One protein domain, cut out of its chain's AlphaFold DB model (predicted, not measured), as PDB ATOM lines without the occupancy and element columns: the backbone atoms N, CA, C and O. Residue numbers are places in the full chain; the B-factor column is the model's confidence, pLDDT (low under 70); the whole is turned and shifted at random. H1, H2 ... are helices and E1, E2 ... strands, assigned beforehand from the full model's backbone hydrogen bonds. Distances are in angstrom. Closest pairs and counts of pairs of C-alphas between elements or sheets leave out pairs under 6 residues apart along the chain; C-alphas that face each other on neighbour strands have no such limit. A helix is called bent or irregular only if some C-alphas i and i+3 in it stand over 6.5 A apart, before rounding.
ATOM      1  N   VAL A 125     214.042 189.995 155.656       96.88
ATOM      2  CA  VAL A 125     214.226 188.754 154.893       96.88
ATOM      3  C   VAL A 125     214.928 187.734 155.776       96.88
ATOM      4  O   VAL A 125     215.973 188.047 156.342       96.88
ATOM      5  N   PHE A 126     214.376 186.531 155.873       96.88
ATOM      6  CA  PHE A 126     214.919 185.351 156.536       96.88
ATOM      7  C   PHE A 126     215.142 184.260 155.504       96.88
ATOM      8  O   PHE A 126     214.235 183.961 154.739       96.88
ATOM      9  N   VAL A 127     216.322 183.651 155.506       95.88
ATOM     10  CA  VAL A 127     216.605 182.434 154.739       95.88
ATOM     11  C   VAL A 127     216.942 181.346 155.744       95.88
ATOM     12  O   VAL A 127     217.786 181.562 156.619       95.88
ATOM     13  N   TYR A 128     216.235 180.223 155.675       95.75
ATOM     14  CA  TYR A 128     216.300 179.206 156.717       95.75
ATOM     15  C   TYR A 128     216.011 177.795 156.214       95.75
ATOM     16  O   TYR A 128     215.463 177.629 155.129       95.75
ATOM     17  N   GLY A 129     216.335 176.797 157.031       90.31
ATOM     18  CA  GLY A 129     216.015 175.390 156.803       90.31
ATOM     19  C   GLY A 129     217.231 174.482 156.948       90.31
ATOM     20  O   GLY A 129     218.350 174.935 157.176       90.31
ATOM     21  N   GLU A 130     217.006 173.187 156.776       91.56
ATOM     22  CA  GLU A 130     218.057 172.182 156.628       91.56
ATOM     23  C   GLU A 130     217.776 171.441 155.318       91.56
ATOM     24  O   GLU A 130     216.954 170.521 155.311       91.56
ATOM     25  N   PRO A 131     218.358 171.888 154.189       89.69
ATOM     26  CA  PRO A 131     217.997 171.338 152.896       89.69
ATOM     27  C   PRO A 131     218.380 169.873 152.771       89.69
ATOM     28  O   PRO A 131     219.486 169.471 153.137       89.69
ATOM     29  N   GLY A 150     220.375 194.044 144.572       96.56
ATOM     30  CA  GLY A 150     219.340 194.618 143.703       96.56
ATOM     31  C   GLY A 150     218.309 195.433 144.488       96.56
ATOM     32  O   GLY A 150     217.123 195.410 144.178       96.56
ATOM     33  N   VAL A 151     218.756 196.122 145.542       97.12
ATOM     34  CA  VAL A 151     217.909 196.941 146.428       97.12
ATOM     35  C   VAL A 151     217.894 198.379 145.917       97.12
ATOM     36  O   VAL A 151     218.943 198.898 145.534       97.12
ATOM     37  N   THR A 152     216.742 199.056 145.936       96.19
ATOM     38  CA  THR A 152     216.633 200.453 145.470       96.19
ATOM     39  C   THR A 152     217.661 201.365 146.137       96.19
ATOM     40  O   THR A 152     217.931 201.246 147.330       96.19
ATOM     41  N   ARG A 153     218.245 202.311 145.404       95.94
ATOM     42  CA  ARG A 153     219.088 203.372 145.981       95.94
ATOM     43  C   ARG A 153     218.256 204.438 146.678       95.94
ATOM     44  O   ARG A 153     218.720 204.985 147.677       95.94
ATOM     45  N   TYR A 154     217.034 204.657 146.201       95.56
ATOM     46  CA  TYR A 154     216.170 205.738 146.643       95.56
ATOM     47  C   TYR A 154     214.933 205.209 147.363       95.56
ATOM     48  O   TYR A 154     214.237 204.316 146.880       95.56
ATOM     49  N   THR A 155     214.647 205.792 148.519       93.88
ATOM     50  CA  THR A 155     213.525 205.445 149.385       93.88
ATOM     51  C   THR A 155     212.760 206.715 149.721       93.88
ATOM     52  O   THR A 155     213.362 207.739 150.036       93.88
ATOM     53  N   ALA A 156     211.434 206.647 149.657       95.69
ATOM     54  CA  ALA A 156     210.571 207.657 150.251       95.69
ATOM     55  C   ALA A 156     210.300 207.258 151.715       95.69
ATOM     56  O   ALA A 156     209.824 206.134 151.945       95.69
ATOM     57  N   PRO A 157     210.640 208.103 152.710       95.38
ATOM     58  CA  PRO A 157     210.367 207.817 154.118       95.38
ATOM     59  C   PRO A 157     208.912 207.441 154.376       95.38
ATOM     60  O   PRO A 157     208.636 206.403 154.972       95.38
ATOM     61  N   LEU A 158     207.992 208.258 153.877       94.62
ATOM     62  CA  LEU A 158     206.563 208.013 153.883       94.62
ATOM     63  C   LEU A 158     206.201 207.252 152.610       94.62
ATOM     64  O   LEU A 158     206.547 207.677 151.507       94.62
ATOM     65  N   ARG A 159     205.544 206.104 152.768       91.69
ATOM     66  CA  ARG A 159     205.290 205.176 151.669       91.69
ATOM     67  C   ARG A 159     204.421 205.826 150.579       91.69
ATOM     68  O   ARG A 159     203.336 206.322 150.892       91.69
ATOM     69  N   PRO A 160     204.848 205.802 149.305       94.19
ATOM     70  CA  PRO A 160     203.989 206.177 148.193       94.19
ATOM     71  C   PRO A 160     202.877 205.142 148.021       94.19
ATOM     72  O   PRO A 160     203.124 203.932 148.056       94.19
ATOM     73  N   LEU A 161     201.649 205.604 147.803       95.31
ATOM     74  CA  LEU A 161     200.553 204.707 147.443       95.31
ATOM     75  C   LEU A 161     200.825 204.095 146.066       95.31
ATOM     76  O   LEU A 161     201.446 204.718 145.199       95.31
ATOM     77  N   GLY A 162     200.407 202.849 145.888       95.00
ATOM     78  CA  GLY A 162     200.675 202.082 144.679       95.00
ATOM     79  C   GLY A 162     199.423 201.438 144.114       95.00
ATOM     80  O   GLY A 162     198.319 201.973 144.222       95.00
ATOM     81  N   LEU A 163     199.615 200.285 143.488       95.62
ATOM     82  CA  LEU A 163     198.503 199.441 143.089       95.62
ATOM     83  C   LEU A 163     198.262 198.403 144.186       95.62
ATOM     84  O   LEU A 163     199.181 197.947 144.869       95.62
ATOM     85  N   LEU A 164     197.002 198.043 144.357       96.00
ATOM     86  CA  LEU A 164     196.617 196.848 145.082       96.00
ATOM     87  C   LEU A 164     196.863 195.626 144.190       96.00
ATOM     88  O   LEU A 164     196.976 195.748 142.969       96.00
ATOM     89  N   ARG A 165     196.856 194.430 144.777       93.56
ATOM     90  CA  ARG A 165     196.940 193.148 144.060       93.56
ATOM     91  C   ARG A 165     195.909 193.037 142.935       93.56
ATOM     92  O   ARG A 165     196.191 192.468 141.890       93.56
ATOM     93  N   SER A 166     194.732 193.637 143.116       92.94
ATOM     94  CA  SER A 166     193.680 193.722 142.094       92.94
ATOM     95  C   SER A 166     194.032 194.597 140.879       92.94
ATOM     96  O   SER A 166     193.258 194.651 139.928       92.94
ATOM     97  N   GLY A 167     195.149 195.328 140.914       92.44
ATOM     98  CA  GLY A 167     195.534 196.333 139.922       92.44
ATOM     99  C   GLY A 167     194.861 197.697 140.114       92.44
ATOM    100  O   GLY A 167     195.153 198.632 139.370       92.44
ATOM    101  N   VAL A 168     193.974 197.843 141.104       95.25
ATOM    102  CA  VAL A 168     193.320 199.120 141.434       95.25
ATOM    103  C   VAL A 168     194.293 200.026 142.187       95.25
ATOM    104  O   VAL A 168     195.085 199.551 142.995       95.25
ATOM    105  N   LYS A 169     194.234 201.341 141.947       95.94
ATOM    106  CA  LYS A 169     195.033 202.316 142.702       95.94
ATOM    107  C   LYS A 169     194.584 202.370 144.161       95.94
ATOM    108  O   LYS A 169     193.412 202.618 144.438       95.94
ATOM    109  N   GLU A 170     195.536 202.192 145.065       95.44
ATOM    110  CA  GLU A 170     195.344 202.398 146.497       95.44
ATOM    111  C   GLU A 170     195.003 203.869 146.793       95.44
ATOM    112  O   GLU A 170     195.598 204.784 146.213       95.44
ATOM    113  N   THR A 171     194.068 204.101 147.717       93.75
ATOM    114  CA  THR A 171     193.684 205.440 148.190       93.75
ATOM    115  C   THR A 171     193.857 205.547 149.706       93.75
ATOM    116  O   THR A 171     193.611 204.602 150.446       93.75
ATOM    117  N   ALA A 172     194.275 206.713 150.201       90.25
ATOM    118  CA  ALA A 172     194.451 206.917 151.636       90.25
ATOM    119  C   ALA A 172     193.133 206.711 152.404       90.25
ATOM    120  O   ALA A 172     192.133 207.361 152.100       90.25
ATOM    121  N   GLY A 173     193.148 205.839 153.415       86.25
ATOM    122  CA  GLY A 173     191.982 205.544 154.249       86.25
ATOM    123  C   GLY A 173     190.953 204.616 153.599       86.25
ATOM    124  O   GLY A 173     189.852 204.487 154.128       86.25
ATOM    125  N   ASP A 174     191.283 203.964 152.481       89.31
ATOM    126  CA  ASP A 174     190.380 203.039 151.781       89.31
ATOM    127  C   ASP A 174     190.155 201.700 152.505       89.31
ATOM    128  O   ASP A 174     189.344 200.886 152.066       89.31
ATOM    129  N   GLY A 175     190.869 201.459 153.610       86.00
ATOM    130  CA  GLY A 175     190.775 200.218 154.378       86.00
ATOM    131  C   GLY A 175     191.312 198.992 153.634       86.00
ATOM    132  O   GLY A 175     191.045 197.868 154.061       86.00
ATOM    133  N   SER A 176     192.060 199.183 152.539       90.31
ATOM    134  CA  SER A 176     192.697 198.091 151.797       90.31
ATOM    135  C   SER A 176     193.559 197.236 152.721       90.31
ATOM    136  O   SER A 176     194.260 197.747 153.599       90.31
ATOM    137  N   ALA A 177     193.523 195.917 152.537       89.56
ATOM    138  CA  ALA A 177     194.310 195.017 153.366       89.56
ATOM    139  C   ALA A 177     195.804 195.202 153.078       89.56
ATOM    140  O   ALA A 177     196.221 195.197 151.922       89.56
ATOM    141  N   ALA A 178     196.631 195.283 154.124       86.38
ATOM    142  CA  ALA A 178     198.082 195.426 153.973       86.38
ATOM    143  C   ALA A 178     198.723 194.301 153.133       86.38
ATOM    144  O   ALA A 178     199.742 194.528 152.484       86.38
ATOM    145  N   ALA A 179     198.113 193.110 153.119       88.88
ATOM    146  CA  ALA A 179     198.543 191.983 152.296       88.88
ATOM    147  C   ALA A 179     198.414 192.255 150.790       88.88
ATOM    148  O   ALA A 179     199.266 191.805 150.036       88.88
ATOM    149  N   ASP A 180     197.414 193.035 150.368       92.25
ATOM    150  CA  ASP A 180     197.159 193.341 148.959       92.25
ATOM    151  C   ASP A 180     197.972 194.543 148.451       92.25
ATOM    152  O   ASP A 180     197.908 194.859 147.268       92.25
ATOM    153  N   ARG A 181     198.705 195.261 149.308       92.50
ATOM    154  CA  ARG A 181     199.357 196.524 148.927       92.50
ATOM    155  C   ARG A 181     200.711 196.293 148.261       92.50
ATOM    156  O   ARG A 181     201.609 195.686 148.852       92.50
ATOM    157  N   TYR A 182     200.894 196.897 147.087       96.31
ATOM    158  CA  TYR A 182     202.173 196.964 146.391       96.31
ATOM    159  C   TYR A 182     202.533 198.429 146.048       96.31
ATOM    160  O   TYR A 182     202.085 198.986 145.041       96.31
ATOM    161  N   PRO A 183     203.327 199.093 146.908       94.75
ATOM    162  CA  PRO A 183     203.657 200.517 146.807       94.75
ATOM    163  C   PRO A 183     204.368 200.904 145.514       94.75
ATOM    164  O   PRO A 183     205.198 200.153 144.994       94.75
ATOM    165  N   SER A 184     204.125 202.129 145.049       94.94
ATOM    166  CA  SER A 184     204.937 202.717 143.982       94.94
ATOM    167  C   SER A 184     206.335 203.084 144.496       94.94
ATOM    168  O   SER A 184     206.529 203.414 145.669       94.94
ATOM    169  N   SER A 185     207.323 203.076 143.608       95.38
ATOM    170  CA  SER A 185     208.704 203.466 143.899       95.38
ATOM    171  C   SER A 185     209.277 204.321 142.776       95.38
ATOM    172  O   SER A 185     208.700 204.425 141.694       95.38
ATOM    173  N   TYR A 186     210.477 204.860 142.992       95.81
ATOM    174  CA  TYR A 186     211.202 205.562 141.938       95.81
ATOM    175  C   TYR A 186     211.443 204.667 140.710       95.81
ATOM    176  O   TYR A 186     211.513 205.149 139.586       95.81
ATOM    177  N   LEU A 187     211.492 203.343 140.900       96.94
ATOM    178  CA  LEU A 187     211.637 202.383 139.807       96.94
ATOM    179  C   LEU A 187     210.387 202.338 138.915       96.94
ATOM    180  O   LEU A 187     210.515 202.140 137.712       96.94
ATOM    181  N   TYR A 188     209.189 202.587 139.455       95.50
ATOM    182  CA  TYR A 188     207.979 202.750 138.639       95.50
ATOM    183  C   TYR A 188     208.035 204.018 137.782       95.50
ATOM    184  O   TYR A 188     207.625 203.981 136.623       95.50
ATOM    185  N   GLU A 189     208.588 205.117 138.301       93.62
ATOM    186  CA  GLU A 189     208.758 206.348 137.517       93.62
ATOM    187  C   GLU A 189     209.732 206.164 136.350       93.62
ATOM    188  O   GLU A 189     209.574 206.795 135.306       93.62
ATOM    189  N   LYS A 190     210.741 205.304 136.516       95.50
ATOM    190  CA  LYS A 190     211.797 205.110 135.516       95.50
ATOM    191  C   LYS A 190     211.527 203.988 134.537       95.50
ATOM    192  O   LYS A 190     211.905 204.107 133.377       95.50
ATOM    193  N   TRP A 191     210.916 202.901 134.992       96.56
ATOM    194  CA  TRP A 191     210.895 201.652 134.235       96.56
ATOM    195  C   TRP A 191     209.490 201.180 133.880       96.56
ATOM    196  O   TRP A 191     209.364 200.171 133.208       96.56
ATOM    197  N   SER A 192     208.415 201.876 134.264       93.56
ATOM    198  CA  SER A 192     207.040 201.412 133.987       93.56
ATOM    199  C   SER A 192     206.703 201.233 132.502       93.56
ATOM    200  O   SER A 192     205.842 200.419 132.179       93.56
ATOM    201  N   THR A 193     207.367 201.961 131.601       93.81
ATOM    202  CA  THR A 193     207.063 201.952 130.160       93.81
ATOM    203  C   THR A 193     208.010 201.093 129.326       93.81
ATOM    204  O   THR A 193     207.651 200.713 128.213       93.81
ATOM    205  N   ALA A 194     209.205 200.778 129.831       93.94
ATOM    206  CA  ALA A 194     210.211 200.007 129.109       93.94
ATOM    207  C   ALA A 194     211.146 199.269 130.072       93.94
ATOM    208  O   ALA A 194     211.414 199.732 131.181       93.94
ATOM    209  N   ALA A 195     211.666 198.126 129.623       94.19
ATOM    210  CA  ALA A 195     212.645 197.371 130.388       94.19
ATOM    211  C   ALA A 195     213.933 198.193 130.601       94.19
ATOM    212  O   ALA A 195     214.404 198.854 129.669       94.19
ATOM    213  N   PRO A 196     214.519 198.165 131.809       95.19
ATOM    214  CA  PRO A 196     215.748 198.891 132.096       95.19
ATOM    215  C   PRO A 196     216.954 198.299 131.365       95.19
ATOM    216  O   PRO A 196     217.159 197.090 131.347       95.19
ATOM    217  N   THR A 197     217.810 199.175 130.842       92.19
ATOM    218  CA  THR A 197     219.103 198.814 130.228       92.19
ATOM    219  C   THR A 197     220.302 199.142 131.125       92.19
ATOM    220  O   THR A 197     221.440 198.807 130.802       92.19
ATOM    221  N   ASN A 198     220.060 199.798 132.263       91.38
ATOM    222  CA  ASN A 198     221.065 200.123 133.267       91.38
ATOM    223  C   ASN A 198     220.444 200.045 134.663       91.38
ATOM    224  O   ASN A 198     219.489 200.761 134.968       91.38
ATOM    225  N   PHE A 199     221.014 199.205 135.525       95.44
ATOM    226  CA  PHE A 199     220.562 199.080 136.907       95.44
ATOM    227  C   PHE A 199     221.298 200.020 137.865       95.44
ATOM    228  O   PHE A 199     220.701 200.484 138.833       95.44
ATOM    229  N   GLY A 200     222.575 200.324 137.608       93.12
ATOM    230  CA  GLY A 200     223.485 200.909 138.598       93.12
ATOM    231  C   GLY A 200     223.093 202.299 139.105       93.12
ATOM    232  O   GLY A 200     223.475 202.662 140.218       93.12
ATOM    233  N   GLU A 201     222.305 203.049 138.332       93.50
ATOM    234  CA  GLU A 201     221.774 204.361 138.724       93.50
ATOM    235  C   GLU A 201     220.693 204.257 139.808       93.50
ATOM    236  O   GLU A 201     220.623 205.106 140.692       93.50
ATOM    237  N   TYR A 202     219.881 203.198 139.780       96.50
ATOM    238  CA  TYR A 202     218.672 203.096 140.602       96.50
ATOM    239  C   TYR A 202     218.700 201.940 141.602       96.50
ATOM    240  O   TYR A 202     218.032 202.015 142.633       96.50
ATOM    241  N   LEU A 203     219.500 200.906 141.346       97.56
ATOM    242  CA  LEU A 203     219.696 199.758 142.223       97.56
ATOM    243  C   LEU A 203     221.127 199.717 142.762       97.56
ATOM    244  O   LEU A 203     222.099 200.106 142.108       97.56
ATOM    245  N   ALA A 204     221.239 199.250 143.998       95.56
ATOM    246  CA  ALA A 204     222.490 198.902 144.636       95.56
ATOM    247  C   ALA A 204     222.696 197.389 144.530       95.56
ATOM    248  O   ALA A 204     221.924 196.599 145.084       95.56
ATOM    249  N   HIS A 205     223.772 197.010 143.846       96.19
ATOM    250  CA  HIS A 205     224.268 195.643 143.785       96.19
ATOM    251  C   HIS A 205     225.615 195.543 144.487       96.19
ATOM    252  O   HIS A 205     226.416 196.478 144.442       96.19
ATOM    253  N   TYR A 206     225.875 194.397 145.107       94.69
ATOM    254  CA  TYR A 206     227.212 194.061 145.583       94.69
ATOM    255  C   TYR A 206     228.004 193.399 144.463       94.69
ATOM    256  O   TYR A 206     227.528 192.447 143.848       94.69
ATOM    257  N   THR A 207     229.207 193.907 144.200       93.19
ATOM    258  CA  THR A 207     230.105 193.307 143.210       93.19
ATOM    259  C   THR A 207     230.699 192.010 143.746       93.19
ATOM    260  O   THR A 207     230.793 191.817 144.961       93.19
ATOM    261  N   GLN A 208     231.177 191.147 142.849       93.94
ATOM    262  CA  GLN A 208     231.871 189.914 143.223       93.94
ATOM    263  C   GLN A 208     232.994 190.171 144.244       93.94
ATOM    264  O   GLN A 208     233.068 189.492 145.267       93.94
ATOM    265  N   ASP A 209     233.814 191.201 144.028       93.88
ATOM    266  CA  ASP A 209     234.916 191.556 144.929       93.88
ATOM    267  C   ASP A 209     234.441 192.013 146.313       93.88
ATOM    268  O   ASP A 209     235.066 191.673 147.318       93.88
ATOM    269  N   MET A 210     233.317 192.734 146.397       94.56
ATOM    270  CA  MET A 210     232.712 193.069 147.690       94.56
ATOM    271  C   MET A 210     232.259 191.800 148.414       94.56
ATOM    272  O   MET A 210     232.575 191.615 149.588       94.56
ATOM    273  N   VAL A 211     231.555 190.902 147.714       94.69
ATOM    274  CA  VAL A 211     231.054 189.651 148.303       94.69
ATOM    275  C   VAL A 211     232.210 188.761 148.763       94.69
ATOM    276  O   VAL A 211     232.128 188.166 149.836       94.69
ATOM    277  N   LEU A 212     233.311 188.713 148.017       93.25
ATOM    278  CA  LEU A 212     234.508 187.951 148.378       93.25
ATOM    279  C   LEU A 212     235.394 188.629 149.437       93.25
ATOM    280  O   LEU A 212     236.405 188.050 149.823       93.25
ATOM    281  N   GLY A 213     235.043 189.825 149.921       91.88
ATOM    282  CA  GLY A 213     235.840 190.541 150.924       91.88
ATOM    283  C   GLY A 213     237.163 191.094 150.384       91.88
ATOM    284  O   GLY A 213     238.076 191.369 151.155       91.88
ATOM    285  N   LYS A 214     237.274 191.280 149.064       91.56
ATOM    286  CA  LYS A 214     238.445 191.873 148.390       91.56
ATOM    287  C   LYS A 214     238.445 193.405 148.425       91.56
ATOM    288  O   LYS A 214     239.331 194.046 147.870       91.56
ATOM    289  N   THR A 215     237.443 194.003 149.064       92.44
ATOM    290  CA  THR A 215     237.310 195.453 149.241       92.44
ATOM    291  C   THR A 215     237.165 195.782 150.725       92.44
ATOM    292  O   THR A 215     236.808 194.918 151.520       92.44
ATOM    293  N   ALA A 216     237.363 197.048 151.097       91.69
ATOM    294  CA  ALA A 216     237.154 197.516 152.470       91.69
ATOM    295  C   ALA A 216     235.666 197.625 152.877       91.69
ATOM    296  O   ALA A 216     235.362 198.026 154.000       91.69
ATOM    297  N   VAL A 217     234.726 197.314 151.976       89.19
ATOM    298  CA  VAL A 217     233.288 197.432 152.238       89.19
ATOM    299  C   VAL A 217     232.828 196.295 153.148       89.19
ATOM    300  O   VAL A 217     232.873 195.124 152.773       89.19
ATOM    301  N   VAL A 218     232.316 196.646 154.327       87.38
ATOM    302  CA  VAL A 218     231.661 195.691 155.227       87.38
ATOM    303  C   VAL A 218     230.238 195.438 154.736       87.38
ATOM    304  O   VAL A 218     229.428 196.358 154.642       87.38
ATOM    305  N   LEU A 219     229.934 194.179 154.424       92.00
ATOM    306  CA  LEU A 219     228.616 193.776 153.943       92.00
ATOM    307  C   LEU A 219     227.696 193.340 155.092       92.00
ATOM    308  O   LEU A 219     228.144 192.610 155.980       92.00
ATOM    309  N   PRO A 220     226.402 193.706 155.058       90.62
ATOM    310  CA  PRO A 220     225.419 193.278 156.048       90.62
ATOM    311  C   PRO A 220     224.995 191.824 155.788       90.62
ATOM    312  O   PRO A 220     223.897 191.559 155.304       90.62
ATOM    313  N   ARG A 221     225.882 190.866 156.077       94.56
ATOM    314  CA  ARG A 221     225.599 189.433 155.923       94.56
ATOM    315  C   ARG A 221     224.640 188.953 157.012       94.56
ATOM    316  O   ARG A 221     224.912 189.107 158.202       94.56
ATOM    317  N   ALA A 222     223.533 188.359 156.595       97.94
ATOM    318  CA  ALA A 222     222.583 187.681 157.462       97.94
ATOM    319  C   ALA A 222     222.947 186.194 157.554       97.94
ATOM    320  O   ALA A 222     223.329 185.582 156.558       97.94
ATOM    321  N   ALA A 223     222.845 185.604 158.744       98.19
ATOM    322  CA  ALA A 223     223.120 184.180 158.904       98.19
ATOM    323  C   ALA A 223     221.988 183.355 158.282       98.19
ATOM    324  O   ALA A 223     220.813 183.705 158.413       98.19
ATOM    325  N   PHE A 224     222.337 182.240 157.642       97.12
ATOM    326  CA  PHE A 224     221.357 181.228 157.266       97.12
ATOM    327  C   PHE A 224     220.860 180.529 158.536       97.12
ATOM    328  O   PHE A 224     221.657 180.029 159.334       97.12
ATOM    329  N   LEU A 225     219.549 180.546 158.763       96.94
ATOM    330  CA  LEU A 225     218.955 180.107 160.024       96.94
ATOM    331  C   LEU A 225     218.570 178.626 159.959       96.94
ATOM    332  O   LEU A 225     218.021 178.171 158.967       96.94
ATOM    333  N   ALA A 226     218.780 177.871 161.035       92.19
ATOM    334  CA  ALA A 226     218.399 176.454 161.044       92.19
ATOM    335  C   ALA A 226     216.871 176.262 160.948       92.19
ATOM    336  O   ALA A 226     216.384 175.368 160.266       92.19
ATOM    337  N   ASN A 227     216.098 177.096 161.651       93.44
ATOM    338  CA  ASN A 227     214.639 177.002 161.726       93.44
ATOM    339  C   ASN A 227     214.019 178.293 162.292       93.44
ATOM    340  O   ASN A 227     214.723 179.237 162.668       93.44
ATOM    341  N   GLU A 228     212.686 178.316 162.393       92.88
ATOM    342  CA  GLU A 228     211.931 179.482 162.867       92.88
ATOM    343  C   GLU A 228     212.225 179.881 164.323       92.88
ATOM    344  O   GLU A 228     212.021 181.042 164.685       92.88
ATOM    345  N   ALA A 229     212.758 178.984 165.165       95.25
ATOM    346  CA  ALA A 229     213.095 179.322 166.553       95.25
ATOM    347  C   ALA A 229     214.208 180.383 166.638       95.25
ATOM    348  O   ALA A 229     214.296 181.124 167.616       95.25
ATOM    349  N   ALA A 230     215.032 180.512 165.593       95.12
ATOM    350  CA  ALA A 230     216.068 181.536 165.509       95.12
ATOM    351  C   ALA A 230     215.527 182.922 165.105       95.12
ATOM    352  O   ALA A 230     216.253 183.918 165.208       95.12
ATOM    353  N   PHE A 231     214.266 183.022 164.666       93.19
ATOM    354  CA  PHE A 231     213.718 184.274 164.148       93.19
ATOM    355  C   PHE A 231     213.749 185.381 165.190       93.19
ATOM    356  O   PHE A 231     214.195 186.473 164.869       93.19
ATOM    357  N   ASP A 232     213.379 185.128 166.446       92.12
ATOM    358  CA  ASP A 232     213.356 186.178 167.476       92.12
ATOM    359  C   ASP A 232     214.724 186.808 167.754       92.12
ATOM    360  O   ASP A 232     214.804 188.009 168.030       92.12
ATOM    361  N   ALA A 233     215.801 186.031 167.640       93.12
ATOM    362  CA  ALA A 233     217.158 186.562 167.689       93.12
ATOM    363  C   ALA A 233     217.472 187.373 166.421       93.12
ATOM    364  O   ALA A 233     217.961 188.500 166.513       93.12
ATOM    365  N   ALA A 234     217.107 186.854 165.245       94.06
ATOM    366  CA  ALA A 234     217.289 187.538 163.966       94.06
ATOM    367  C   ALA A 234     216.531 188.879 163.889       94.06
ATOM    368  O   ALA A 234     217.062 189.862 163.374       94.06
ATOM    369  N   ARG A 235     215.336 188.992 164.495       92.19
ATOM    370  CA  ARG A 235     214.563 190.252 164.575       92.19
ATOM    371  C   ARG A 235     215.316 191.374 165.292       92.19
ATOM    372  O   ARG A 235     214.970 192.537 165.094       92.19
ATOM    373  N   LYS A 236     216.322 191.050 166.105       92.56
ATOM    374  CA  LYS A 236     217.141 192.014 166.856       92.56
ATOM    375  C   LYS A 236     218.424 192.409 166.119       92.56
ATOM    376  O   LYS A 236     219.217 193.164 166.668       92.56
ATOM    377  N   SER A 237     218.637 191.905 164.903       93.38
ATOM    378  CA  SER A 237     219.872 192.093 164.147       93.38
ATOM    379  C   SER A 237     219.602 192.792 162.815       93.38
ATOM    380  O   SER A 237     218.703 192.417 162.065       93.38
ATOM    381  N   GLN A 238     220.372 193.844 162.535       94.12
ATOM    382  CA  GLN A 238     220.154 194.727 161.388       94.12
ATOM    383  C   GLN A 238     220.315 194.052 160.008       94.12
ATOM    384  O   GLN A 238     219.512 194.378 159.138       94.12
ATOM    385  N   PRO A 239     221.248 193.101 159.775       95.62
ATOM    386  CA  PRO A 239     221.440 192.467 158.463       95.62
ATOM    387  C   PRO A 239     220.203 191.805 157.849       95.62
ATOM    388  O   PRO A 239     220.142 191.625 156.638       95.62
ATOM    389  N   TYR A 240     219.204 191.455 158.661       97.00
ATOM    390  CA  TYR A 240     217.953 190.883 158.162       97.00
ATOM    391  C   TYR A 240     217.000 191.940 157.589       97.00
ATOM    392  O   TYR A 240     216.056 191.581 156.890       97.00
ATOM    393  N   TYR A 241     217.200 193.226 157.888       96.94
ATOM    394  CA  TYR A 241     216.301 194.306 157.490       96.94
ATOM    395  C   TYR A 241     216.758 194.972 156.200       96.94
ATOM    396  O   TYR A 241     217.881 195.461 156.095       96.94
ATOM    397  N   ILE A 242     215.848 195.035 155.233       97.06
ATOM    398  CA  ILE A 242     216.117 195.494 153.874       97.06
ATOM    399  C   ILE A 242     215.160 196.635 153.527       97.06
ATOM    400  O   ILE A 242     214.009 196.668 153.966       97.06
ATOM    401  N   ARG A 243     215.639 197.594 152.734       96.75
ATOM    402  CA  ARG A 243     214.813 198.705 152.252       96.75
ATOM    403  C   ARG A 243     213.748 198.202 151.282       96.75
ATOM    404  O   ARG A 243     214.009 197.310 150.474       96.75
ATOM    405  N   GLU A 244     212.565 198.809 151.352       96.75
ATOM    406  CA  GLU A 244     211.503 198.599 150.368       96.75
ATOM    407  C   GLU A 244     212.044 198.776 148.952       96.75
ATOM    408  O   GLU A 244     212.687 199.775 148.649       96.75
ATOM    409  N   THR A 245     211.803 197.787 148.103       97.69
ATOM    410  CA  THR A 245     212.220 197.749 146.705       97.69
ATOM    411  C   THR A 245     211.092 197.117 145.907       97.69
ATOM    412  O   THR A 245     211.046 195.899 145.727       97.69
ATOM    413  N   THR A 246     210.156 197.946 145.457       97.44
ATOM    414  CA  THR A 246     209.097 197.543 144.532       97.44
ATOM    415  C   THR A 246     209.492 197.872 143.101       97.44
ATOM    416  O   THR A 246     210.105 198.907 142.840       97.44
ATOM    417  N   VAL A 247     209.154 196.985 142.170       96.62
ATOM    418  CA  VAL A 247     209.600 197.018 140.773       96.62
ATOM    419  C   VAL A 247     208.412 196.809 139.823       96.62
ATOM    420  O   VAL A 247     207.518 196.016 140.139       96.62
ATOM    421  N   PRO A 248     208.352 197.520 138.681       96.62
ATOM    422  CA  PRO A 248     207.337 197.268 137.660       96.62
ATOM    423  C   PRO A 248     207.616 195.955 136.901       96.62
ATOM    424  O   PRO A 248     208.776 195.550 136.814       96.62
ATOM    425  N   PRO A 249     206.596 195.304 136.304       95.88
ATOM    426  CA  PRO A 249     206.772 194.051 135.555       95.88
ATOM    427  C   PRO A 249     207.788 194.102 134.409       95.88
ATOM    428  O   PRO A 249     208.482 193.131 134.131       95.88
ATOM    429  N   THR A 250     207.923 195.259 133.768       96.38
ATOM    430  CA  THR A 250     208.951 195.552 132.755       96.38
ATOM    431  C   THR A 250     210.385 195.366 133.264       96.38
ATOM    432  O   THR A 250     211.292 195.168 132.461       96.38
ATOM    433  N   ALA A 251     210.606 195.415 134.581       96.38
ATOM    434  CA  ALA A 251     211.903 195.243 135.225       96.38
ATOM    435  C   ALA A 251     212.127 193.829 135.795       96.38
ATOM    436  O   ALA A 251     213.073 193.632 136.560       96.38
ATOM    437  N   TYR A 252     211.299 192.836 135.440       95.75
ATOM    438  CA  TYR A 252     211.455 191.434 135.868       95.75
ATOM    439  C   TYR A 252     212.590 190.731 135.110       95.75
ATOM    440  O   TYR A 252     212.404 189.790 134.335       95.75
ATOM    441  N   LEU A 253     213.795 191.234 135.350       95.69
ATOM    442  CA  LEU A 253     215.072 190.756 134.847       95.69
ATOM    443  C   LEU A 253     215.899 190.239 136.026       95.69
ATOM    444  O   LEU A 253     215.701 190.678 137.161       95.69
ATOM    445  N   VAL A 254     216.859 189.354 135.762       93.81
ATOM    446  CA  VAL A 254     217.709 188.741 136.798       93.81
ATOM    447  C   VAL A 254     218.394 189.788 137.692       93.81
ATOM    448  O   VAL A 254     218.372 189.669 138.914       93.81
ATOM    449  N   GLY A 255     218.942 190.854 137.106       95.12
ATOM    450  CA  GLY A 255     219.535 191.975 137.840       95.12
ATOM    451  C   GLY A 255     218.547 193.048 138.308       95.12
ATOM    452  O   GLY A 255     218.922 193.917 139.096       95.12
ATOM    453  N   GLY A 256     217.300 193.008 137.829       96.44
ATOM    454  CA  GLY A 256     216.294 194.053 138.036       96.44
ATOM    455  C   GLY A 256     215.440 193.891 139.293       96.44
ATOM    456  O   GLY A 256     214.773 194.845 139.689       96.44
ATOM    457  N   VAL A 257     215.469 192.717 139.933       96.44
ATOM    458  CA  VAL A 257     214.657 192.398 141.120       96.44
ATOM    459  C   VAL A 257     215.524 192.187 142.370       96.44
ATOM    460  O   VAL A 257     216.664 191.717 142.258       96.44
ATOM    461  N   PRO A 258     215.007 192.478 143.582       97.38
ATOM    462  CA  PRO A 258     215.725 192.161 144.808       97.38
ATOM    463  C   PRO A 258     215.936 190.647 144.925       97.38
ATOM    464  O   PRO A 258     214.991 189.862 144.817       97.38
ATOM    465  N   THR A 259     217.184 190.247 145.150       96.62
ATOM    466  CA  THR A 259     217.626 188.850 145.063       96.62
ATOM    467  C   THR A 259     218.513 188.499 146.248       96.62
ATOM    468  O   THR A 259     219.410 189.258 146.614       96.62
ATOM    469  N   ALA A 351     199.529 186.163 142.168       88.56
ATOM    470  CA  ALA A 351     200.101 186.729 140.950       88.56
ATOM    471  C   ALA A 351     200.484 185.606 139.963       88.56
ATOM    472  O   ALA A 351     201.670 185.388 139.726       88.56
ATOM    473  N   PRO A 352     199.511 184.886 139.366       86.12
ATOM    474  CA  PRO A 352     199.745 183.631 138.637       86.12
ATOM    475  C   PRO A 352     200.585 183.777 137.365       86.12
ATOM    476  O   PRO A 352     201.339 182.872 137.003       86.12
ATOM    477  N   GLU A 353     200.504 184.921 136.685       89.19
ATOM    478  CA  GLU A 353     201.305 185.186 135.492       89.19
ATOM    479  C   GLU A 353     202.725 185.620 135.868       89.19
ATOM    480  O   GLU A 353     202.926 186.401 136.796       89.19
ATOM    481  N   LYS A 354     203.735 185.190 135.102       85.06
ATOM    482  CA  LYS A 354     205.138 185.588 135.344       85.06
ATOM    483  C   LYS A 354     205.370 187.098 135.216       85.06
ATOM    484  O   LYS A 354     206.332 187.620 135.765       85.06
ATOM    485  N   THR A 355     204.486 187.788 134.503       90.00
ATOM    486  CA  THR A 355     204.468 189.241 134.303       90.00
ATOM    487  C   THR A 355     203.456 189.954 135.200       90.00
ATOM    488  O   THR A 355     203.254 191.158 135.046       90.00
ATOM    489  N   ALA A 356     202.791 189.239 136.114       92.44
ATOM    490  CA  ALA A 356     201.789 189.829 136.988       92.44
ATOM    491  C   ALA A 356     202.410 190.901 137.889       92.44
ATOM    492  O   ALA A 356     203.511 190.748 138.422       92.44
ATOM    493  N   HIS A 357     201.672 191.993 138.072       94.31
ATOM    494  CA  HIS A 357     202.062 193.071 138.964       94.31
ATOM    495  C   HIS A 357     202.324 192.551 140.382       94.31
ATOM    496  O   HIS A 357     201.587 191.724 140.908       94.31
ATOM    497  N   GLY A 358     203.384 193.067 140.997       93.81
ATOM    498  CA  GLY A 358     203.745 192.764 142.373       93.81
ATOM    499  C   GLY A 358     204.273 191.352 142.630       93.81
ATOM    500  O   GLY A 358     204.489 191.005 143.787       93.81
ATOM    501  N   ARG A 359     204.540 190.540 141.596       93.19
ATOM    502  CA  ARG A 359     205.095 189.186 141.772       93.19
ATOM    503  C   ARG A 359     206.441 189.197 142.496       93.19
ATOM    504  O   ARG A 359     206.642 188.412 143.415       93.19
ATOM    505  N   TYR A 360     207.344 190.116 142.149       94.88
ATOM    506  CA  TYR A 360     208.648 190.275 142.813       94.88
ATOM    507  C   TYR A 360     208.749 191.601 143.538       94.88
ATOM    508  O   TYR A 360     208.189 192.592 143.080       94.88
ATOM    509  N   GLY A 361     209.501 191.651 144.632       96.06
ATOM    510  CA  GLY A 361     209.790 192.896 145.335       96.06
ATOM    511  C   GLY A 361     209.806 192.756 146.850       96.06
ATOM    512  O   GLY A 361     209.350 191.776 147.433       96.06
ATOM    513  N   LEU A 362     210.306 193.798 147.498       96.38
ATOM    514  CA  LEU A 362     210.304 193.960 148.944       96.38
ATOM    515  C   LEU A 362     209.398 195.125 149.309       96.38
ATOM    516  O   LEU A 362     209.629 196.237 148.850       96.38
ATOM    517  N   VAL A 363     208.400 194.894 150.152       96.00
ATOM    518  CA  VAL A 363     207.516 195.938 150.678       96.00
ATOM    519  C   VAL A 363     207.757 196.084 152.161       96.00
ATOM    520  O   VAL A 363     207.892 195.088 152.875       96.00
ATOM    521  N   ARG A 364     207.867 197.329 152.625       93.88
ATOM    522  CA  ARG A 364     208.137 197.620 154.033       93.88
ATOM    523  C   ARG A 364     207.068 197.013 154.946       93.88
ATOM    524  O   ARG A 364     205.988 196.645 154.494       93.88
ATOM    525  N   GLY A 365     207.400 196.805 156.215       90.19
ATOM    526  CA  GLY A 365     206.485 196.174 157.172       90.19
ATOM    527  C   GLY A 365     206.237 194.678 156.949       90.19
ATOM    528  O   GLY A 365     205.551 194.062 157.764       90.19
ATOM    529  N   ASN A 366     206.830 194.080 155.909       92.19
ATOM    530  CA  ASN A 366     206.703 192.658 155.619       92.19
ATOM    531  C   ASN A 366     207.911 191.845 156.089       92.19
ATOM    532  O   ASN A 366     209.048 192.325 156.102       92.19
ATOM    533  N   GLU A 367     207.658 190.585 156.433       93.50
ATOM    534  CA  GLU A 367     208.683 189.587 156.746       93.50
ATOM    535  C   GLU A 367     208.684 188.497 155.677       93.50
ATOM    536  O   GLU A 367     207.746 187.719 155.611       93.50
ATOM    537  N   TYR A 368     209.743 188.425 154.882       94.06
ATOM    538  CA  TYR A 368     209.975 187.426 153.849       94.06
ATOM    539  C   TYR A 368     210.711 186.223 154.449       94.06
ATOM    540  O   TYR A 368     211.808 186.389 154.970       94.06
ATOM    541  N   ARG A 369     210.140 185.022 154.397       94.25
ATOM    542  CA  ARG A 369     210.672 183.776 154.964       94.25
ATOM    543  C   ARG A 369     210.957 182.783 153.847       94.25
ATOM    544  O   ARG A 369     210.050 182.120 153.365       94.25
ATOM    545  N   ILE A 370     212.207 182.680 153.440       90.75
ATOM    546  CA  ILE A 370     212.651 181.785 152.382       90.75
ATOM    547  C   ILE A 370     213.101 180.465 153.012       90.75
ATOM    548  O   ILE A 370     214.176 180.402 153.611       90.75
ATOM    549  N   HIS A 371     212.267 179.433 152.909       92.81
ATOM    550  CA  HIS A 371     212.557 178.086 153.384       92.81
ATOM    551  C   HIS A 371     213.310 177.312 152.299       92.81
ATOM    552  O   HIS A 371     212.764 176.992 151.243       92.81
ATOM    553  N   LEU A 372     214.583 177.034 152.550       87.94
ATOM    554  CA  LEU A 372     215.424 176.244 151.672       87.94
ATOM    555  C   LEU A 372     215.232 174.761 151.999       87.94
ATOM    556  O   LEU A 372     215.729 174.272 153.012       87.94
ATOM    557  N   THR A 373     214.502 174.058 151.138       86.56
ATOM    558  CA  THR A 373     214.085 172.671 151.391       86.56
ATOM    559  C   THR A 373     215.016 171.651 150.755       86.56
ATOM    560  O   THR A 373     215.197 170.568 151.305       86.56
ATOM    561  N   ARG A 374     215.605 171.965 149.595       86.31
ATOM    562  CA  ARG A 374     216.487 171.058 148.849       86.31
ATOM    563  C   ARG A 374     217.532 171.840 148.060       86.31
ATOM    564  O   ARG A 374     217.228 172.911 147.535       86.31
ATOM    565  N   ILE A 375     218.724 171.265 147.930       86.88
ATOM    566  CA  ILE A 375     219.751 171.698 146.973       86.88
ATOM    567  C   ILE A 375     220.045 170.502 146.070       86.88
ATOM    568  O   ILE A 375     220.440 169.450 146.557       86.88
ATOM    569  N   LEU A 376     219.830 170.639 144.766       84.88
ATOM    570  CA  LEU A 376     219.892 169.536 143.805       84.88
ATOM    571  C   LEU A 376     221.273 169.375 143.170       84.88
ATOM    572  O   LEU A 376     221.635 168.280 142.739       84.88
ATOM    573  N   ARG A 377     222.031 170.468 143.078       85.94
ATOM    574  CA  ARG A 377     223.338 170.516 142.420       85.94
ATOM    575  C   ARG A 377     224.227 171.584 143.065       85.94
ATOM    576  O   ARG A 377     223.692 172.491 143.702       85.94
ATOM    577  N   ASP A 385     227.689 188.330 139.307       92.00
ATOM    578  CA  ASP A 385     227.510 189.764 139.074       92.00
ATOM    579  C   ASP A 385     226.135 190.043 138.454       92.00
ATOM    580  O   ASP A 385     225.934 189.963 137.242       92.00
ATOM    581  N   LEU A 386     225.178 190.402 139.307       93.88
ATOM    582  CA  LEU A 386     223.814 190.726 138.885       93.88
ATOM    583  C   LEU A 386     223.660 192.181 138.406       93.88
ATOM    584  O   LEU A 386     222.600 192.550 137.909       93.88
ATOM    585  N   SER A 387     224.694 193.025 138.519       93.81
ATOM    586  CA  SER A 387     224.589 194.473 138.258       93.81
ATOM    587  C   SER A 387     224.355 194.841 136.790       93.81
ATOM    588  O   SER A 387     224.040 195.994 136.480       93.81
ATOM    589  N   LYS A 388     224.505 193.870 135.882       92.06
ATOM    590  CA  LYS A 388     224.321 194.025 134.431       92.06
ATOM    591  C   LYS A 388     223.488 192.903 133.810       92.06
ATOM    592  O   LYS A 388     223.358 192.855 132.588       92.06
ATOM    593  N   ASP A 389     222.926 192.004 134.618       94.00
ATOM    594  CA  ASP A 389     222.215 190.835 134.104       94.00
ATOM    595  C   ASP A 389     220.787 191.191 133.663       94.00
ATOM    596  O   ASP A 389     219.852 191.261 134.460       94.00
ATOM    597  N   GLN A 390     220.632 191.453 132.367       95.00
ATOM    598  CA  GLN A 390     219.363 191.841 131.745       95.00
ATOM    599  C   GLN A 390     218.571 190.647 131.208       95.00
ATOM    600  O   GLN A 390     217.604 190.832 130.469       95.00
ATOM    601  N   ARG A 391     218.970 189.411 131.531       93.81
ATOM    602  CA  ARG A 391     218.204 188.243 131.098       93.81
ATOM    603  C   ARG A 391     216.810 188.288 131.733       93.81
ATOM    604  O   ARG A 391     216.699 188.639 132.914       93.81
ATOM    605  N   PRO A 392     215.751 187.926 130.987       91.56
ATOM    606  CA  PRO A 392     214.426 187.757 131.564       91.56
ATOM    607  C   PRO A 392     214.478 186.789 132.738       91.56
ATOM    608  O   PRO A 392     215.152 185.757 132.669       91.56
ATOM    609  N   LEU A 393     213.763 187.111 133.809       87.62
ATOM    610  CA  LEU A 393     213.702 186.228 134.958       87.62
ATOM    611  C   LEU A 393     212.898 184.973 134.596       87.62
ATOM    612  O   LEU A 393     211.688 185.017 134.372       87.62
ATOM    613  N   THR A 394     213.580 183.835 134.519       75.69
ATOM    614  CA  THR A 394     212.952 182.537 134.274       75.69
ATOM    615  C   THR A 394     212.885 181.749 135.570       75.69
ATOM    616  O   THR A 394     213.907 181.329 136.098       75.69
ATOM    617  N   GLU A 395     211.679 181.511 136.072       64.94
ATOM    618  CA  GLU A 395     211.473 180.552 137.159       64.94
ATOM    619  C   GLU A 395     211.572 179.125 136.605       64.94
ATOM    620  O   GLU A 395     210.804 178.763 135.700       64.94
ATOM    621  N   GLU A 396     212.521 178.335 137.119       51.78
ATOM    622  CA  GLU A 396     212.581 176.894 136.861       51.78
ATOM    623  C   GLU A 396     211.340 176.210 137.462       51.78
ATOM    624  O   GLU A 396     210.857 176.593 138.528       51.78
ATOM    625  N   ARG A 397     210.800 175.194 136.771       39.22
ATOM    626  CA  ARG A 397     209.560 174.488 137.169       39.22
ATOM    627  C   ARG A 397     209.657 173.780 138.529       39.22
ATOM    628  O   ARG A 397     208.617 173.465 139.102       39.22
ATOM    629  N   ASP A 398     210.870 173.544 139.025       34.44
ATOM    630  CA  ASP A 398     211.126 172.808 140.266       34.44
ATOM    631  C   ASP A 398     211.235 173.705 141.508       34.44
ATOM    632  O   ASP A 398     211.284 173.185 142.619       34.44
ATOM    633  N   LEU A 399     211.154 175.035 141.364       37.12
ATOM    634  CA  LEU A 399     210.881 175.967 142.467       37.12
ATOM    635  C   LEU A 399     209.392 175.882 142.858       37.12
ATOM    636  O   LEU A 399     208.604 176.785 142.577       37.12
ATOM    637  N   ARG A 400     208.977 174.761 143.458       31.27
ATOM    638  CA  ARG A 400     207.644 174.606 144.057       31.27
ATOM    639  C   ARG A 400     207.546 175.471 145.312       31.27
ATOM    640  O   ARG A 400     208.124 175.139 146.336       31.27
ATOM    641  N   SER A 401     206.805 176.570 145.227       29.70
ATOM    642  CA  SER A 401     206.499 177.427 146.370       29.70
ATOM    643  C   SER A 401     205.107 177.126 146.921       29.70
ATOM    644  O   SER A 401     204.120 177.355 146.222       29.70
ATOM    645  N   VAL A 402     205.012 176.670 148.173       28.97
ATOM    646  CA  VAL A 402     203.761 176.686 148.949       28.97
ATOM    647  C   VAL A 402     203.883 177.735 150.055       28.97
ATOM    648  O   VAL A 402     204.828 177.721 150.840       28.97
ATOM    649  N   VAL A 403     202.934 178.674 150.106       30.42
ATOM    650  CA  VAL A 403     202.903 179.784 151.070       30.42
ATOM    651  C   VAL A 403     201.824 179.518 152.123       30.42
ATOM    652  O   VAL A 403     200.669 179.253 151.799       30.42
ATOM    653  N   HIS A 404     202.182 179.612 153.407       26.09
ATOM    654  CA  HIS A 404     201.233 179.611 154.528       26.09
ATOM    655  C   HIS A 404     201.465 180.857 155.410       26.09
ATOM    656  O   HIS A 404     202.570 181.076 155.905       26.09
ATOM    657  N   VAL A 405     200.415 181.681 155.587       35.94
ATOM    658  CA  VAL A 405     200.467 183.101 156.029       35.94
ATOM    659  C   VAL A 405     199.765 183.330 157.386       35.94
ATOM    660  O   VAL A 405     198.595 182.967 157.506       35.94
ATOM    661  N   ARG A 406     200.422 183.971 158.384       28.02
ATOM    662  CA  ARG A 406     199.855 184.491 159.677       28.02
ATOM    663  C   ARG A 406     200.716 185.661 160.270       28.02
ATOM    664  O   ARG A 406     201.858 185.782 159.848       28.02
ATOM    665  N   PRO A 407     200.213 186.524 161.201       36.28
ATOM    666  CA  PRO A 407     200.260 188.007 161.119       36.28
ATOM    667  C   PRO A 407     201.512 188.749 161.682       36.28
ATOM    668  O   PRO A 407     202.308 188.190 162.433       36.28
ATOM    669  N   VAL A 408     201.587 190.079 161.434       37.09
ATOM    670  CA  VAL A 408     202.608 190.796 160.607       37.09
ATOM    671  C   VAL A 408     202.475 190.298 159.172       37.09
ATOM    672  O   VAL A 408     202.273 189.105 159.006       37.09
ATOM    673  N   VAL A 409     202.465 191.144 158.132       43.88
ATOM    674  CA  VAL A 409     202.317 190.595 156.768       43.88
ATOM    675  C   VAL A 409     203.589 189.804 156.450       43.88
ATOM    676  O   VAL A 409     204.639 190.329 156.089       43.88
ATOM    677  N   THR A 410     203.524 188.519 156.755       37.06
ATOM    678  CA  THR A 410     204.603 187.561 156.668       37.06
ATOM    679  C   THR A 410     204.411 186.845 155.349       37.06
ATOM    680  O   THR A 410     203.406 186.174 155.137       37.06
ATOM    681  N   ARG A 411     205.381 187.018 154.462       42.25
ATOM    682  CA  ARG A 411     205.482 186.369 153.164       42.25
ATOM    683  C   ARG A 411     206.466 185.231 153.301       42.25
ATOM    684  O   ARG A 411     207.567 185.454 153.776       42.25
ATOM    685  N   SER A 412     206.115 184.016 152.928       33.19
ATOM    686  CA  SER A 412     207.058 182.896 152.898       33.19
ATOM    687  C   SER A 412     207.237 182.407 151.465       33.19
ATOM    688  O   SER A 412     206.347 182.568 150.640       33.19
ATOM    689  N   HIS A 413     208.412 181.878 151.142       31.89
ATOM    690  CA  HIS A 413     208.732 181.283 149.849       31.89
ATOM    691  C   HIS A 413     209.536 180.009 150.093       31.89
ATOM    692  O   HIS A 413     210.482 180.025 150.871       31.89
ATOM    693  N   GLU A 414     209.193 178.913 149.432       28.55
ATOM    694  CA  GLU A 414     210.044 177.724 149.411       28.55
ATOM    695  C   GLU A 414     210.948 177.794 148.185       28.55
ATOM    696  O   GLU A 414     210.466 177.976 147.065       28.55
ATOM    697  N   ALA A 415     212.257 177.688 148.407       27.42
ATOM    698  CA  ALA A 415     213.251 177.674 147.346       27.42
ATOM    699  C   ALA A 415     213.844 176.265 147.205       27.42
ATOM    700  O   ALA A 415     214.300 175.674 148.187       27.42
ATOM    701  N   HIS A 416     213.867 175.759 145.972       33.72
ATOM    702  CA  HIS A 416     214.639 174.598 145.548       33.72
ATOM    703  C   HIS A 416     215.777 175.114 144.671       33.72
ATOM    704  O   HIS A 416     215.521 175.840 143.708       33.72
ATOM    705  N   LEU A 417     217.014 174.800 145.048       33.38
ATOM    706  CA  LEU A 417     218.222 175.313 144.398       33.38
ATOM    707  C   LEU A 417     218.895 174.276 143.505       33.38
ATOM    708  O   LEU A 417     218.939 173.089 143.917       33.38
TER     709      LEU A 417
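Overview. This is residues 125 to 131, 150 to 259, 351 to 377 and 385 to 417 of the 417 residues of the protein "Fimbrillin_C domain-containing protein" of Porphyromonas sp. oral taxon 279 str. F0450 (UniProt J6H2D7). With little regular structure, long loops make most of this rounded body; the small parallel sheet E1 E3 E4 lies at one side, with the short helix H3 over E1. The 177 printed residues are compact (radius of gyration of the C-alphas 16.6 A), spanning 40 by 37 by 35 A. The order is E1 H1 H2 H3 E2 E3 E4, mixed in class, with only 41 residues in named elements.

Along the chain. E3, residues 366 to 374, is 24.7 A long; E4, 409 to 416, 23.1 A. E1, 125 to 128, begins at C-alpha (214.226, 188.754, 154.893). H3 is 228 to 234, E2 241 to 243, H1 186 to 191, H2 208 to 211. C-alpha 416 is at (214.639, 174.598, 145.548).

Arrangement. Inner strand E3 is parallel to E1 (N 126 to O 368, 2.7 A) and E4 (N 369 to O 411, 2.7 A). H3, only just irregular with C-alphas 229 and 232 6.9 A apart, is on the sheet; its closest C-alphas to E1 are Glu 228 and Tyr 128, 7.5 A. E2 pairs with no named strand. H1 and H2 are not on the sheet. Every O i to N i+4 pair is within hydrogen-bond range in H1; H3 has 1 of 3, and 3 of 4 O i to N i+3; H2 is too short.

Size, cuts and confidence. Cuts after 131, 259 and 377 leave C-alpha gaps of 25.1, 18.1 and 20.0 A. Links H1 to H2 and H2 to H3 are long. Residues 395 to 417 have pLDDT under 70.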